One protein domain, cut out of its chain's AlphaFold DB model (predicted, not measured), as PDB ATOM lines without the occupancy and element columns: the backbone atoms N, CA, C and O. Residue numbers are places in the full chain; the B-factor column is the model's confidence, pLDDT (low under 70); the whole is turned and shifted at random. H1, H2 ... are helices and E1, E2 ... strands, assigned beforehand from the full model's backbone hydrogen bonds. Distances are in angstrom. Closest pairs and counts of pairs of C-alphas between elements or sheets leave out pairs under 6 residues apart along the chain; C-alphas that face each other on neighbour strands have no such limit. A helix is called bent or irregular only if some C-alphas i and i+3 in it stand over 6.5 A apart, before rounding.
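This is residues 101 to 193 of the 195 residues of the protein "IgGFc_binding domain-containing protein" of Crassostrea gigas (UniProt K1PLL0). A twisted sheet of five strands, E4, E5, E2, E7 and E8, makes a long wall, and a smaller sheet of three strands, E1, E6 and E3, lies partly face to face with it. The short helix H1 lies at one end, over the same wall, where the chain passes from E2 to E3. The printed part has 93 residues, with eight named strands and one named helix in the order E1, E2, H1, E3, E4, E5, E6, E7, E8; it is mostly strand, and both sheets are antiparallel. The whole is compact, with a radius of gyration of the C-alphas of 13.1 A, yet elongated, spanning 40 by 25 by 25 A.

In the large sheet, E4 is residues 138 to 146, 22.1 A long; E5 is residues 149 to 158, 28.1 A, the longest strand by residues; E2 is residues 111 to 119, 26.1 A; E7 is residues 174 to 181, 24.1 A; and E8 is residues 184 to 189, 17.8 A, ending at C-alpha 189 (-49.141, -8.133, 17.322). In the small sheet, E1 is residues 101 to 104, beginning at C-alpha 101 (-47.758, -10.665, 27.008); E6 is residues 162 to 167, 17.1 A; and E3 is residues 126 to 128. H1 is residues 120 to 125, 10.2 A, and irregular: C-alphas 121 and 124 are 7.5 A apart.

The large sheet runs E4, E5, E2, E7, E8, with E4 and E8 as edge strands; its strands' lines turn by 42 degrees from edge to edge. E4 and E5 form a hairpin, with N 142 and O 153 2.9 A apart. N 116 of E2 and O 154 of E5 are 2.8 A apart, and N 115 of E2 and O 176 of E7 are 2.8 A apart. E7 and E8 form the other hairpin, with N 177 and O 188 at 2.8 A. These pairs are within hydrogen-bond range, as are N 103 of E1 and O 163 of E6, 2.9 A, and N 127 of E3 and O 166 of E6, 2.8 A. E6 is staggered, pairing with E1 over residues 162 to 165 and with E3 over 165 to 167. Between the sheets, E2 and E6 are apart. H1 is on the large sheet at a height of 8.0 A and only just over E2, with 3 of its C-alphas falling there; it runs slantwise to the strands, at 49 degrees to E2 on the local plane. The closest C-alphas of H1 and E5 are those of Thr 120 and Phe 151, 4.7 A. H1 only grazes the small sheet. In H1, 0 of 2 O i to N i+4 pairs and 1 of 3 O i to N i+3 pairs are within range.

The C-alphas farthest apart are those of Asp 108 and Gly 148, 40.9 A. The printed part has no cut and no long link. Its mean pLDDT is 94.7; residue 193 alone is under 70.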
ATOM      1  N   TYR A 101     -48.554 -10.478  28.213       97.19
ATOM      2  CA  TYR A 101     -47.758 -10.665  27.008       97.19
ATOM      3  C   TYR A 101     -46.310 -10.975  27.362       97.19
ATOM      4  O   TYR A 101     -45.733 -10.380  28.273       97.19
ATOM      5  N   LYS A 102     -45.681 -11.827  26.554       95.75
ATOM      6  CA  LYS A 102     -44.232 -12.018  26.541       95.75
ATOM      7  C   LYS A 102     -43.732 -11.908  25.109       95.75
ATOM      8  O   LYS A 102     -44.140 -12.676  24.243       95.75
ATOM      9  N   VAL A 103     -42.861 -10.939  24.862       95.31
ATOM     10  CA  VAL A 103     -42.354 -10.612  23.525       95.31
ATOM     11  C   VAL A 103     -40.836 -10.541  23.535       95.31
ATOM     12  O   VAL A 103     -40.227 -10.229  24.556       95.31
ATOM     13  N   VAL A 104     -40.221 -10.830  22.392       94.25
ATOM     14  CA  VAL A 104     -38.777 -10.685  22.185       94.25
ATOM     15  C   VAL A 104     -38.560  -9.648  21.099       94.25
ATOM     16  O   VAL A 104     -39.096  -9.781  19.998       94.25
ATOM     17  N   ILE A 105     -37.790  -8.613  21.417       94.94
ATOM     18  CA  ILE A 105     -37.416  -7.568  20.468       94.94
ATOM     19  C   ILE A 105     -36.261  -8.086  19.602       94.94
ATOM     20  O   ILE A 105     -35.231  -8.479  20.157       94.94
ATOM     21  N   PRO A 106     -36.410  -8.114  18.262       91.62
ATOM     22  CA  PRO A 106     -35.353  -8.551  17.362       91.62
ATOM     23  C   PRO A 106     -34.045  -7.775  17.544       91.62
ATOM     24  O   PRO A 106     -34.028  -6.579  17.839       91.62
ATOM     25  N   ASN A 107     -32.936  -8.475  17.316       86.69
ATOM     26  CA  ASN A 107     -31.617  -7.858  17.249       86.69
ATOM     27  C   ASN A 107     -31.484  -6.997  15.980       86.69
ATOM     28  O   ASN A 107     -32.251  -7.143  15.034       86.69
ATOM     29  N   ASP A 108     -30.481  -6.121  15.965       88.38
ATOM     30  CA  ASP A 108     -30.034  -5.348  14.794       88.38
ATOM     31  C   ASP A 108     -30.950  -4.210  14.314       88.38
ATOM     32  O   ASP A 108     -30.631  -3.566  13.314       88.38
ATOM     33  N   TYR A 109     -32.023  -3.895  15.047       92.06
ATOM     34  CA  TYR A 109     -32.857  -2.710  14.812       92.06
ATOM     35  C   TYR A 109     -32.502  -1.570  15.776       92.06
ATOM     36  O   TYR A 109     -32.429  -1.773  16.992       92.06
ATOM     37  N   SER A 110     -32.280  -0.366  15.238       90.75
ATOM     38  CA  SER A 110     -31.873   0.823  16.005       90.75
ATOM     39  C   SER A 110     -33.024   1.462  16.779       90.75
ATOM     40  O   SER A 110     -32.810   2.122  17.799       90.75
ATOM     41  N   ASP A 111     -34.249   1.271  16.298       93.38
ATOM     42  CA  ASP A 111     -35.455   1.848  16.864       93.38
ATOM     43  C   ASP A 111     -36.504   0.762  17.054       93.38
ATOM     44  O   ASP A 111     -37.000   0.194  16.087       93.38
ATOM     45  N   ASN A 112     -36.844   0.482  18.313       95.19
ATOM     46  CA  ASN A 112     -37.816  -0.537  18.690       95.19
ATOM     47  C   ASN A 112     -38.878   0.074  19.593       95.19
ATOM     48  O   ASN A 112     -38.567   0.889  20.470       95.19
ATOM     49  N   TYR A 113     -40.122  -0.340  19.388       96.19
ATOM     50  CA  TYR A 113     -41.276   0.244  20.041       96.19
ATOM     51  C   TYR A 113     -42.267  -0.818  20.508       96.19
ATOM     52  O   TYR A 113     -42.621  -1.740  19.773       96.19
ATOM     53  N   LEU A 114     -42.764  -0.625  21.727       97.44
ATOM     54  CA  LEU A 114     -43.952  -1.289  22.249       97.44
ATOM     55  C   LEU A 114     -45.105  -0.290  22.185       97.44
ATOM     56  O   LEU A 114     -45.039   0.761  22.822       97.44
ATOM     57  N   CYS A 115     -46.152  -0.595  21.425       97.00
ATOM     58  CA  CYS A 115     -47.374   0.193  21.395       97.00
ATOM     59  C   CYS A 115     -48.477  -0.519  22.172       97.00
ATOM     60  O   CYS A 115     -48.933  -1.597  21.791       97.00
ATOM     61  N   VAL A 116     -48.881   0.104  23.270       98.00
ATOM     62  CA  VAL A 116     -49.875  -0.387  24.217       98.00
ATOM     63  C   VAL A 116     -51.183   0.355  23.996       98.00
ATOM     64  O   VAL A 116     -51.194   1.584  23.916       98.00
ATOM     65  N   ILE A 117     -52.291  -0.380  23.970       98.31
ATOM     66  CA  ILE A 117     -53.651   0.159  23.907       98.31
ATOM     67  C   ILE A 117     -54.436  -0.394  25.092       98.31
ATOM     68  O   ILE A 117     -54.820  -1.558  25.092       98.31
ATOM     69  N   ILE A 118     -54.701   0.425  26.102       98.38
ATOM     70  CA  ILE A 118     -55.282  -0.032  27.369       98.38
ATOM     71  C   ILE A 118     -56.432   0.880  27.798       98.38
ATOM     72  O   ILE A 118     -56.373   2.089  27.572       98.38
ATOM     73  N   PRO A 119     -57.492   0.355  28.427       98.25
ATOM     74  CA  PRO A 119     -58.496   1.180  29.086       98.25
ATOM     75  C   PRO A 119     -57.865   2.207  30.023       98.25
ATOM     76  O   PRO A 119     -57.028   1.864  30.856       98.25
ATOM     77  N   THR A 120     -58.267   3.474  29.902       97.62
ATOM     78  CA  THR A 120     -57.590   4.587  30.589       97.62
ATOM     79  C   THR A 120     -57.529   4.394  32.108       97.62
ATOM     80  O   THR A 120     -56.520   4.731  32.715       97.62
ATOM     81  N   GLY A 121     -58.560   3.801  32.720       96.75
ATOM     82  CA  GLY A 121     -58.594   3.525  34.163       96.75
ATOM     83  C   GLY A 121     -57.606   2.455  34.649       96.75
ATOM     84  O   GLY A 121     -57.342   2.385  35.842       96.75
ATOM     85  N   SER A 122     -57.036   1.656  33.743       97.62
ATOM     86  CA  SER A 122     -56.132   0.543  34.072       97.62
ATOM     87  C   SER A 122     -54.671   0.824  33.709       97.62
ATOM     88  O   SER A 122     -53.820  -0.028  33.940       97.62
ATOM     89  N   ILE A 123     -54.345   2.013  33.184       96.50
ATOM     90  CA  ILE A 123     -52.974   2.355  32.766       96.50
ATOM     91  C   ILE A 123     -51.957   2.226  33.909       96.50
ATOM     92  O   ILE A 123     -50.874   1.690  33.704       96.50
ATOM     93  N   ASN A 124     -52.335   2.623  35.125       95.88
ATOM     94  CA  ASN A 124     -51.463   2.556  36.302       95.88
ATOM     95  C   ASN A 124     -51.239   1.118  36.806       95.88
ATOM     96  O   ASN A 124     -50.345   0.884  37.610       95.88
ATOM     97  N   ASN A 125     -52.038   0.155  36.334       97.81
ATOM     98  CA  ASN A 125     -51.894  -1.262  36.667       97.81
ATOM     99  C   ASN A 125     -50.966  -1.998  35.690       97.81
ATOM    100  O   ASN A 125     -50.611  -3.151  35.937       97.81
ATOM    101  N   LEU A 126     -50.567  -1.360  34.585       98.38
ATOM    102  CA  LEU A 126     -49.705  -1.965  33.580       98.38
ATOM    103  C   LEU A 126     -48.235  -1.922  34.001       98.38
ATOM    104  O   LEU A 126     -47.668  -0.858  34.257       98.38
ATOM    105  N   HIS A 127     -47.616  -3.099  34.003       98.38
ATOM    106  CA  HIS A 127     -46.214  -3.294  34.331       98.38
ATOM    107  C   HIS A 127     -45.459  -3.885  33.143       98.38
ATOM    108  O   HIS A 127     -45.960  -4.779  32.463       98.38
ATOM    109  N   ILE A 128     -44.229  -3.420  32.935       98.12
ATOM    110  CA  ILE A 128     -43.264  -3.960  31.978       98.12
ATOM    111  C   ILE A 128     -42.062  -4.444  32.784       98.12
ATOM    112  O   ILE A 128     -41.463  -3.669  33.525       98.12
ATOM    113  N   ASN A 129     -41.730  -5.730  32.684       97.38
ATOM    114  CA  ASN A 129     -40.699  -6.384  33.501       97.38
ATOM    115  C   ASN A 129     -40.857  -6.071  35.002       97.38
ATOM    116  O   ASN A 129     -39.894  -5.729  35.679       97.38
ATOM    117  N   GLN A 130     -42.096  -6.169  35.504       96.44
ATOM    118  CA  GLN A 130     -42.486  -5.883  36.897       96.44
ATOM    119  C   GLN A 130     -42.341  -4.417  37.338       96.44
ATOM    120  O   GLN A 130     -42.634  -4.102  38.488       96.44
ATOM    121  N   LEU A 131     -41.958  -3.507  36.444       97.69
ATOM    122  CA  LEU A 131     -41.886  -2.077  36.722       97.69
ATOM    123  C   LEU A 131     -43.126  -1.363  36.169       97.69
ATOM    124  O   LEU A 131     -43.560  -1.700  35.065       97.69
ATOM    125  N   PRO A 132     -43.692  -0.369  36.876       96.94
ATOM    126  CA  PRO A 132     -44.810   0.420  36.361       96.94
ATOM    127  C   PRO A 132     -44.469   1.075  35.018       96.94
ATOM    128  O   PRO A 132     -43.336   1.520  34.816       96.94
ATOM    129  N   ILE A 133     -45.453   1.187  34.120       94.88
ATOM    130  CA  ILE A 133     -45.266   1.764  32.776       94.88
ATOM    131  C   ILE A 133     -44.649   3.174  32.783       94.88
ATOM    132  O   ILE A 133     -43.874   3.496  31.886       94.88
ATOM    133  N   ASP A 134     -44.928   3.992  33.802       93.44
ATOM    134  CA  ASP A 134     -44.390   5.357  33.922       93.44
ATOM    135  C   ASP A 134     -42.867   5.399  34.158       93.44
ATOM    136  O   ASP A 134     -42.239   6.437  33.965       93.44
ATOM    137  N   THR A 135     -42.249   4.263  34.503       95.06
ATOM    138  CA  THR A 135     -40.781   4.108  34.560       95.06
ATOM    139  C   THR A 135     -40.139   4.219  33.172       95.06
ATOM    140  O   THR A 135     -38.944   4.491  33.054       95.06
ATOM    141  N   PHE A 136     -40.913   3.989  32.107       94.38
ATOM    142  CA  PHE A 136     -40.417   3.922  30.737       94.38
ATOM    143  C   PHE A 136     -40.744   5.195  29.951       94.38
ATOM    144  O   PHE A 136     -41.830   5.767  30.045       94.38
ATOM    145  N   ASN A 137     -39.806   5.613  29.098       90.44
ATOM    146  CA  ASN A 137     -39.982   6.790  28.255       90.44
ATOM    147  C   ASN A 137     -41.022   6.536  27.148       90.44
ATOM    148  O   ASN A 137     -40.752   5.845  26.157       90.44
ATOM    149  N   SER A 138     -42.203   7.131  27.306       94.56
ATOM    150  CA  SER A 138     -43.249   7.129  26.285       94.56
ATOM    151  C   SER A 138     -42.952   8.199  25.232       94.56
ATOM    152  O   SER A 138     -43.034   9.391  25.510       94.56
ATOM    153  N   VAL A 139     -42.637   7.771  24.010       94.81
ATOM    154  CA  VAL A 139     -42.317   8.658  22.877       94.81
ATOM    155  C   VAL A 139     -43.557   9.175  22.147       94.81
ATOM    156  O   VAL A 139     -43.468  10.119  21.365       94.81
ATOM    157  N   TYR A 140     -44.710   8.553  22.390       93.81
ATOM    158  CA  TYR A 140     -45.998   8.973  21.855       93.81
ATOM    159  C   TYR A 140     -47.123   8.550  22.800       93.81
ATOM    160  O   TYR A 140     -47.069   7.469  23.391       93.81
ATOM    161  N   GLN A 141     -48.132   9.407  22.949       94.69
ATOM    162  CA  GLN A 141     -49.306   9.151  23.774       94.69
ATOM    163  C   GLN A 141     -50.551   9.716  23.094       94.69
ATOM    164  O   GLN A 141     -50.501  10.792  22.500       94.69
ATOM    165  N   TRP A 142     -51.667   9.004  23.213       95.12
ATOM    166  CA  TRP A 142     -52.961   9.451  22.715       95.12
ATOM    167  C   TRP A 142     -54.102   8.942  23.596       95.12
ATOM    168  O   TRP A 142     -53.964   7.939  24.302       95.12
ATOM    169  N   SER A 143     -55.251   9.611  23.542       94.56
ATOM    170  CA  SER A 143     -56.482   9.158  24.189       94.56
ATOM    171  C   SER A 143     -57.616   9.067  23.176       94.56
ATOM    172  O   SER A 143     -57.717   9.847  22.232       94.56
ATOM    173  N   THR A 144     -58.472   8.063  23.334       94.94
ATOM    174  CA  THR A 144     -59.610   7.882  22.437       94.94
ATOM    175  C   THR A 144     -60.781   7.222  23.138       94.94
ATOM    176  O   THR A 144     -60.625   6.632  24.206       94.94
ATOM    177  N   VAL A 145     -61.960   7.307  22.529       94.94
ATOM    178  CA  VAL A 145     -63.182   6.686  23.036       94.94
ATOM    179  C   VAL A 145     -63.721   5.718  21.997       94.94
ATOM    180  O   VAL A 145     -64.006   6.082  20.857       94.94
ATOM    181  N   LEU A 146     -63.929   4.475  22.416       95.06
ATOM    182  CA  LEU A 146     -64.509   3.430  21.589       95.06
ATOM    183  C   LEU A 146     -65.698   2.812  22.322       95.06
ATOM    184  O   LEU A 146     -65.556   2.229  23.390       95.06
ATOM    185  N   SER A 147     -66.891   2.952  21.734       91.81
ATOM    186  CA  SER A 147     -68.148   2.439  22.307       91.81
ATOM    187  C   SER A 147     -68.393   2.894  23.756       91.81
ATOM    188  O   SER A 147     -68.854   2.110  24.575       91.81
ATOM    189  N   GLY A 148     -68.071   4.154  24.074       93.06
ATOM    190  CA  GLY A 148     -68.270   4.731  25.409       93.06
ATOM    191  C   GLY A 148     -67.182   4.393  26.435       93.06
ATOM    192  O   GLY A 148     -67.215   4.940  27.531       93.06
ATOM    193  N   LYS A 149     -66.197   3.551  26.092       96.06
ATOM    194  CA  LYS A 149     -65.032   3.254  26.939       96.06
ATOM    195  C   LYS A 149     -63.826   4.071  26.470       96.06
ATOM    196  O   LYS A 149     -63.528   4.098  25.274       96.06
ATOM    197  N   SER A 150     -63.146   4.732  27.404       97.69
ATOM    198  CA  SER A 150     -61.917   5.487  27.132       97.69
ATOM    199  C   SER A 150     -60.698   4.570  27.127       97.69
ATOM    200  O   SER A 150     -60.542   3.722  28.009       97.69
ATOM    201  N   PHE A 151     -59.823   4.769  26.148       98.12
ATOM    202  CA  PHE A 151     -58.561   4.059  25.986       98.12
ATOM    203  C   PHE A 151     -57.399   5.051  25.953       98.12
ATOM    204  O   PHE A 151     -57.490   6.123  25.353       98.12
ATOM    205  N   SER A 152     -56.297   4.667  26.590       97.38
ATOM    206  CA  SER A 152     -54.988   5.288  26.449       97.38
ATOM    207  C   SER A 152     -54.149   4.458  25.484       97.38
ATOM    208  O   SER A 152     -54.077   3.233  25.598       97.38
ATOM    209  N   VAL A 153     -53.524   5.139  24.533       97.12
ATOM    210  CA  VAL A 153     -52.531   4.568  23.629       97.12
ATOM    211  C   VAL A 153     -51.176   5.135  24.016       97.12
ATOM    212  O   VAL A 153     -51.031   6.354  24.109       97.12
ATOM    213  N   ARG A 154     -50.188   4.272  24.250       96.62
ATOM    214  CA  ARG A 154     -48.816   4.678  24.567       96.62
ATOM    215  C   ARG A 154     -47.822   3.910  23.717       96.62
ATOM    216  O   ARG A 154     -47.873   2.687  23.665       96.62
ATOM    217  N   THR A 155     -46.889   4.626  23.106       96.88
ATOM    218  CA  THR A 155     -45.747   4.029  22.413       96.88
ATOM    219  C   THR A 155     -44.493   4.274  23.230       96.88
ATOM    220  O   THR A 155     -44.146   5.416  23.536       96.88
ATOM    221  N   ILE A 156     -43.801   3.195  23.560       97.12
ATOM    222  CA  ILE A 156     -42.632   3.179  24.431       97.12
ATOM    223  C   ILE A 156     -41.442   2.746  23.598       97.12
ATOM    224  O   ILE A 156     -41.512   1.719  22.924       97.12
ATOM    225  N   ARG A 157     -40.350   3.511  23.646       96.12
ATOM    226  CA  ARG A 157     -39.097   3.090  23.012       96.12
ATOM    227  C   ARG A 157     -38.397   2.081  23.913       96.12
ATOM    228  O   ARG A 157     -38.225   2.339  25.102       96.12
ATOM    229  N   VAL A 158     -37.970   0.965  23.338       95.94
ATOM    230  CA  VAL A 158     -37.292  -0.118  24.057       95.94
ATOM    231  C   VAL A 158     -35.979  -0.497  23.385       95.94
ATOM    232  O   VAL A 158     -35.716  -0.137  22.236       95.94
ATOM    233  N   LEU A 159     -35.130  -1.199  24.130       95.00
ATOM    234  CA  LEU A 159     -33.916  -1.805  23.595       95.00
ATOM    235  C   LEU A 159     -34.217  -3.238  23.142       95.00
ATOM    236  O   LEU A 159     -35.317  -3.750  23.337       95.00
ATOM    237  N   LYS A 160     -33.230  -3.884  22.522       93.94
ATOM    238  CA  LYS A 160     -33.291  -5.323  22.263       93.94
ATOM    239  C   LYS A 160     -33.290  -6.076  23.598       93.94
ATOM    240  O   LYS A 160     -32.333  -5.957  24.359       93.94
ATOM    241  N   ASP A 161     -34.367  -6.796  23.883       95.25
ATOM    242  CA  ASP A 161     -34.498  -7.684  25.040       95.25
ATOM    243  C   ASP A 161     -35.789  -8.515  24.932       95.25
ATOM    244  O   ASP A 161     -36.617  -8.312  24.034       95.25
ATOM    245  N   ALA A 162     -35.985  -9.432  25.875       95.50
ATOM    246  CA  ALA A 162     -37.288  -9.986  26.192       95.50
ATOM    247  C   ALA A 162     -38.043  -9.064  27.164       95.50
ATOM    248  O   ALA A 162     -37.514  -8.630  28.188       95.50
ATOM    249  N   TYR A 163     -39.317  -8.818  26.869       96.56
ATOM    250  CA  TYR A 163     -40.207  -8.047  27.730       96.56
ATOM    251  C   TYR A 163     -41.431  -8.866  28.109       96.56
ATOM    252  O   TYR A 163     -42.073  -9.486  27.258       96.56
ATOM    253  N   THR A 164     -41.780  -8.825  29.390       97.31
ATOM    254  CA  THR A 164     -43.083  -9.260  29.897       97.31
ATOM    255  C   THR A 164     -43.921  -8.032  30.205       97.31
ATOM    256  O   THR A 164     -43.468  -7.170  30.961       97.31
ATOM    257  N   LEU A 165     -45.127  -7.955  29.652       98.00
ATOM    258  CA  LEU A 165     -46.091  -6.903  29.949       98.00
ATOM    259  C   LEU A 165     -47.316  -7.535  30.590       98.00
ATOM    260  O   LEU A 165     -47.827  -8.515  30.059       98.00
ATOM    261  N   GLN A 166     -47.798  -6.982  31.699       98.06
ATOM    262  CA  GLN A 166     -48.994  -7.502  32.360       98.06
ATOM    263  C   GLN A 166     -49.740  -6.431  33.146       98.06
ATOM    264  O   GLN A 166     -49.122  -5.494  33.661       98.06
ATOM    265  N   THR A 167     -51.051  -6.587  33.286       98.44
ATOM    266  CA  THR A 167     -51.856  -5.766  34.196       98.44
ATOM    267  C   THR A 167     -52.047  -6.473  35.534       98.44
ATOM    268  O   THR A 167     -52.330  -7.665  35.602       98.44
ATOM    269  N   THR A 168     -51.909  -5.743  36.642       97.56
ATOM    270  CA  THR A 168     -52.120  -6.307  37.992       97.56
ATOM    271  C   THR A 168     -53.590  -6.575  38.308       97.56
ATOM    272  O   THR A 168     -53.894  -7.354  39.205       97.56
ATOM    273  N   ASN A 169     -54.507  -5.939  37.575       97.44
ATOM    274  CA  ASN A 169     -55.952  -6.071  37.734       97.44
ATOM    275  C   ASN A 169     -56.608  -6.971  36.675       97.44
ATOM    276  O   ASN A 169     -57.828  -6.922  36.545       97.44
ATOM    277  N   GLN A 170     -55.822  -7.744  35.913       96.94
ATOM    278  CA  GLN A 170     -56.305  -8.618  34.832       96.94
ATOM    279  C   GLN A 170     -57.084  -7.875  33.728       96.94
ATOM    280  O   GLN A 170     -57.844  -8.484  32.978       96.94
ATOM    281  N   GLU A 171     -56.933  -6.547  33.608       97.94
ATOM    282  CA  GLU A 171     -57.553  -5.805  32.509       97.94
ATOM    283  C   GLU A 171     -56.840  -6.154  31.193       97.94
ATOM    284  O   GLU A 171     -55.628  -5.925  31.090       97.94
ATOM    285  N   PRO A 172     -57.565  -6.617  30.161       97.75
ATOM    286  CA  PRO A 172     -56.976  -6.851  28.854       97.75
ATOM    287  C   PRO A 172     -56.527  -5.550  28.178       97.75
ATOM    288  O   PRO A 172     -57.223  -4.528  28.204       97.75
ATOM    289  N   PHE A 173     -55.388  -5.602  27.500       98.31
ATOM    290  CA  PHE A 173     -54.851  -4.510  26.693       98.31
ATOM    291  C   PHE A 173     -54.297  -5.032  25.369       98.31
ATOM    292  O   PHE A 173     -53.984  -6.204  25.240       98.31
ATOM    293  N   GLY A 174     -54.206  -4.169  24.363       97.62
ATOM    294  CA  GLY A 174     -53.605  -4.486  23.075       97.62
ATOM    295  C   GLY A 174     -52.113  -4.191  23.086       97.62
ATOM    296  O   GLY A 174     -51.688  -3.172  23.634       97.62
ATOM    297  N   LEU A 175     -51.331  -5.050  22.435       97.56
ATOM    298  CA  LEU A 175     -49.900  -4.854  22.233       97.56
ATOM    299  C   LEU A 175     -49.543  -5.023  20.757       97.56
ATOM    300  O   LEU A 175     -49.800  -6.070  20.163       97.56
ATOM    301  N   ILE A 176     -48.897  -4.012  20.185       96.38
ATOM    302  CA  ILE A 176     -48.249  -4.081  18.874       96.38
ATOM    303  C   ILE A 176     -46.773  -3.764  19.079       96.38
ATOM    304  O   ILE A 176     -46.429  -2.755  19.690       96.38
ATOM    305  N   VAL A 177     -45.902  -4.621  18.566       95.94
ATOM    306  CA  VAL A 177     -44.454  -4.443  18.611       95.94
ATOM    307  C   VAL A 177     -43.980  -4.140  17.206       95.94
ATOM    308  O   VAL A 177     -44.360  -4.828  16.262       95.94
ATOM    309  N   TYR A 178     -43.162  -3.111  17.055       94.75
ATOM    310  CA  TYR A 178     -42.570  -2.792  15.767       94.75
ATOM    311  C   TYR A 178     -41.252  -2.058  15.947       94.75
ATOM    312  O   TYR A 178     -40.966  -1.483  16.996       94.75
ATOM    313  N   GLY A 179     -40.455  -2.049  14.895       94.50
ATOM    314  CA  GLY A 179     -39.201  -1.330  14.871       94.50
ATOM    315  C   GLY A 179     -38.650  -1.243  13.466       94.50
ATOM    316  O   GLY A 179     -39.195  -1.826  12.527       94.50
ATOM    317  N   TYR A 180     -37.593  -0.465  13.320       92.94
ATOM    318  CA  TYR A 180     -36.952  -0.241  12.038       92.94
ATOM    319  C   TYR A 180     -35.471   0.098  12.212       92.94
ATOM    320  O   TYR A 180     -34.985   0.451  13.291       92.94
ATOM    321  N   ARG A 181     -34.756  -0.083  11.111       90.81
ATOM    322  CA  ARG A 181     -33.383   0.336  10.843       90.81
ATOM    323  C   ARG A 181     -33.351   0.839   9.407       90.81
ATOM    324  O   ARG A 181     -34.369   0.815   8.728       90.81
ATOM    325  N   ASP A 182     -32.192   1.265   8.933       86.44
ATOM    326  CA  ASP A 182     -32.079   1.725   7.553       86.44
ATOM    327  C   ASP A 182     -32.592   0.665   6.553       86.44
ATOM    328  O   ASP A 182     -32.120  -0.473   6.537       86.44
ATOM    329  N   HIS A 183     -33.606   1.045   5.770       86.69
ATOM    330  CA  HIS A 183     -34.275   0.238   4.742       86.69
ATOM    331  C   HIS A 183     -34.951  -1.081   5.182       86.69
ATOM    332  O   HIS A 183     -35.355  -1.865   4.322       86.69
ATOM    333  N   ASP A 184     -35.143  -1.328   6.479       91.00
ATOM    334  CA  ASP A 184     -35.698  -2.591   6.983       91.00
ATOM    335  C   ASP A 184     -36.525  -2.359   8.252       91.00
ATOM    336  O   ASP A 184     -36.151  -1.592   9.140       91.00
ATOM    337  N   GLY A 185     -37.674  -3.022   8.339       92.62
ATOM    338  CA  GLY A 185     -38.613  -2.876   9.438       92.62
ATOM    339  C   GLY A 185     -39.254  -4.200   9.812       92.62
ATOM    340  O   GLY A 185     -39.329  -5.135   9.020       92.62
ATOM    341  N   TYR A 186     -39.762  -4.267  11.035       93.50
ATOM    342  CA  TYR A 186     -40.549  -5.396  11.502       93.50
ATOM    343  C   TYR A 186     -41.769  -4.904  12.270       93.50
ATOM    344  O   TYR A 186     -41.766  -3.828  12.868       93.50
ATOM    345  N   GLY A 187     -42.809  -5.730  12.286       93.19
ATOM    346  CA  GLY A 187     -43.998  -5.485  13.080       93.19
ATOM    347  C   GLY A 187     -44.736  -6.781  13.364       93.19
ATOM    348  O   GLY A 187     -44.765  -7.681  12.528       93.19
ATOM    349  N   PHE A 188     -45.315  -6.879  14.552       93.69
ATOM    350  CA  PHE A 188     -46.179  -7.982  14.939       93.69
ATOM    351  C   PHE A 188     -47.103  -7.586  16.090       93.69
ATOM    352  O   PHE A 188     -46.779  -6.732  16.915       93.69
ATOM    353  N   ALA A 189     -48.249  -8.252  16.180       93.44
ATOM    354  CA  ALA A 189     -49.141  -8.133  17.322       93.44
ATOM    355  C   ALA A 189     -48.715  -9.105  18.432       93.44
ATOM    356  O   ALA A 189     -48.392 -10.266  18.172       93.44
ATOM    357  N   GLY A 190     -48.694  -8.630  19.678       91.50
ATOM    358  CA  GLY A 190     -48.155  -9.373  20.819       91.50
ATOM    359  C   GLY A 190     -48.883 -10.689  21.102       91.50
ATOM    360  O   GLY A 190     -48.262 -11.639  21.567       91.50
ATOM    361  N   ASN A 191     -50.176 -10.775  20.769       86.06
ATOM    362  CA  ASN A 191     -51.010 -11.964  20.977       86.06
ATOM    363  C   ASN A 191     -50.739 -13.092  19.963       86.06
ATOM    364  O   ASN A 191     -51.326 -14.157  20.085       86.06
ATOM    365  N   PHE A 192     -49.867 -12.876  18.972       75.62
ATOM    366  CA  PHE A 192     -49.510 -13.880  17.959       75.62
ATOM    367  C   PHE A 192     -48.129 -14.509  18.184       75.62
ATOM    368  O   PHE A 192     -47.661 -15.283  17.350       75.62
ATOM    369  N   VAL A 193     -47.444 -14.153  19.277       66.06
ATOM    370  CA  VAL A 193     -46.040 -14.531  19.499       66.06
ATOM    371  C   VAL A 193     -45.899 -15.823  20.305       66.06
ATOM    372  O   VAL A 193     -44.903 -16.521  20.124       66.06
TER     373      VAL A 193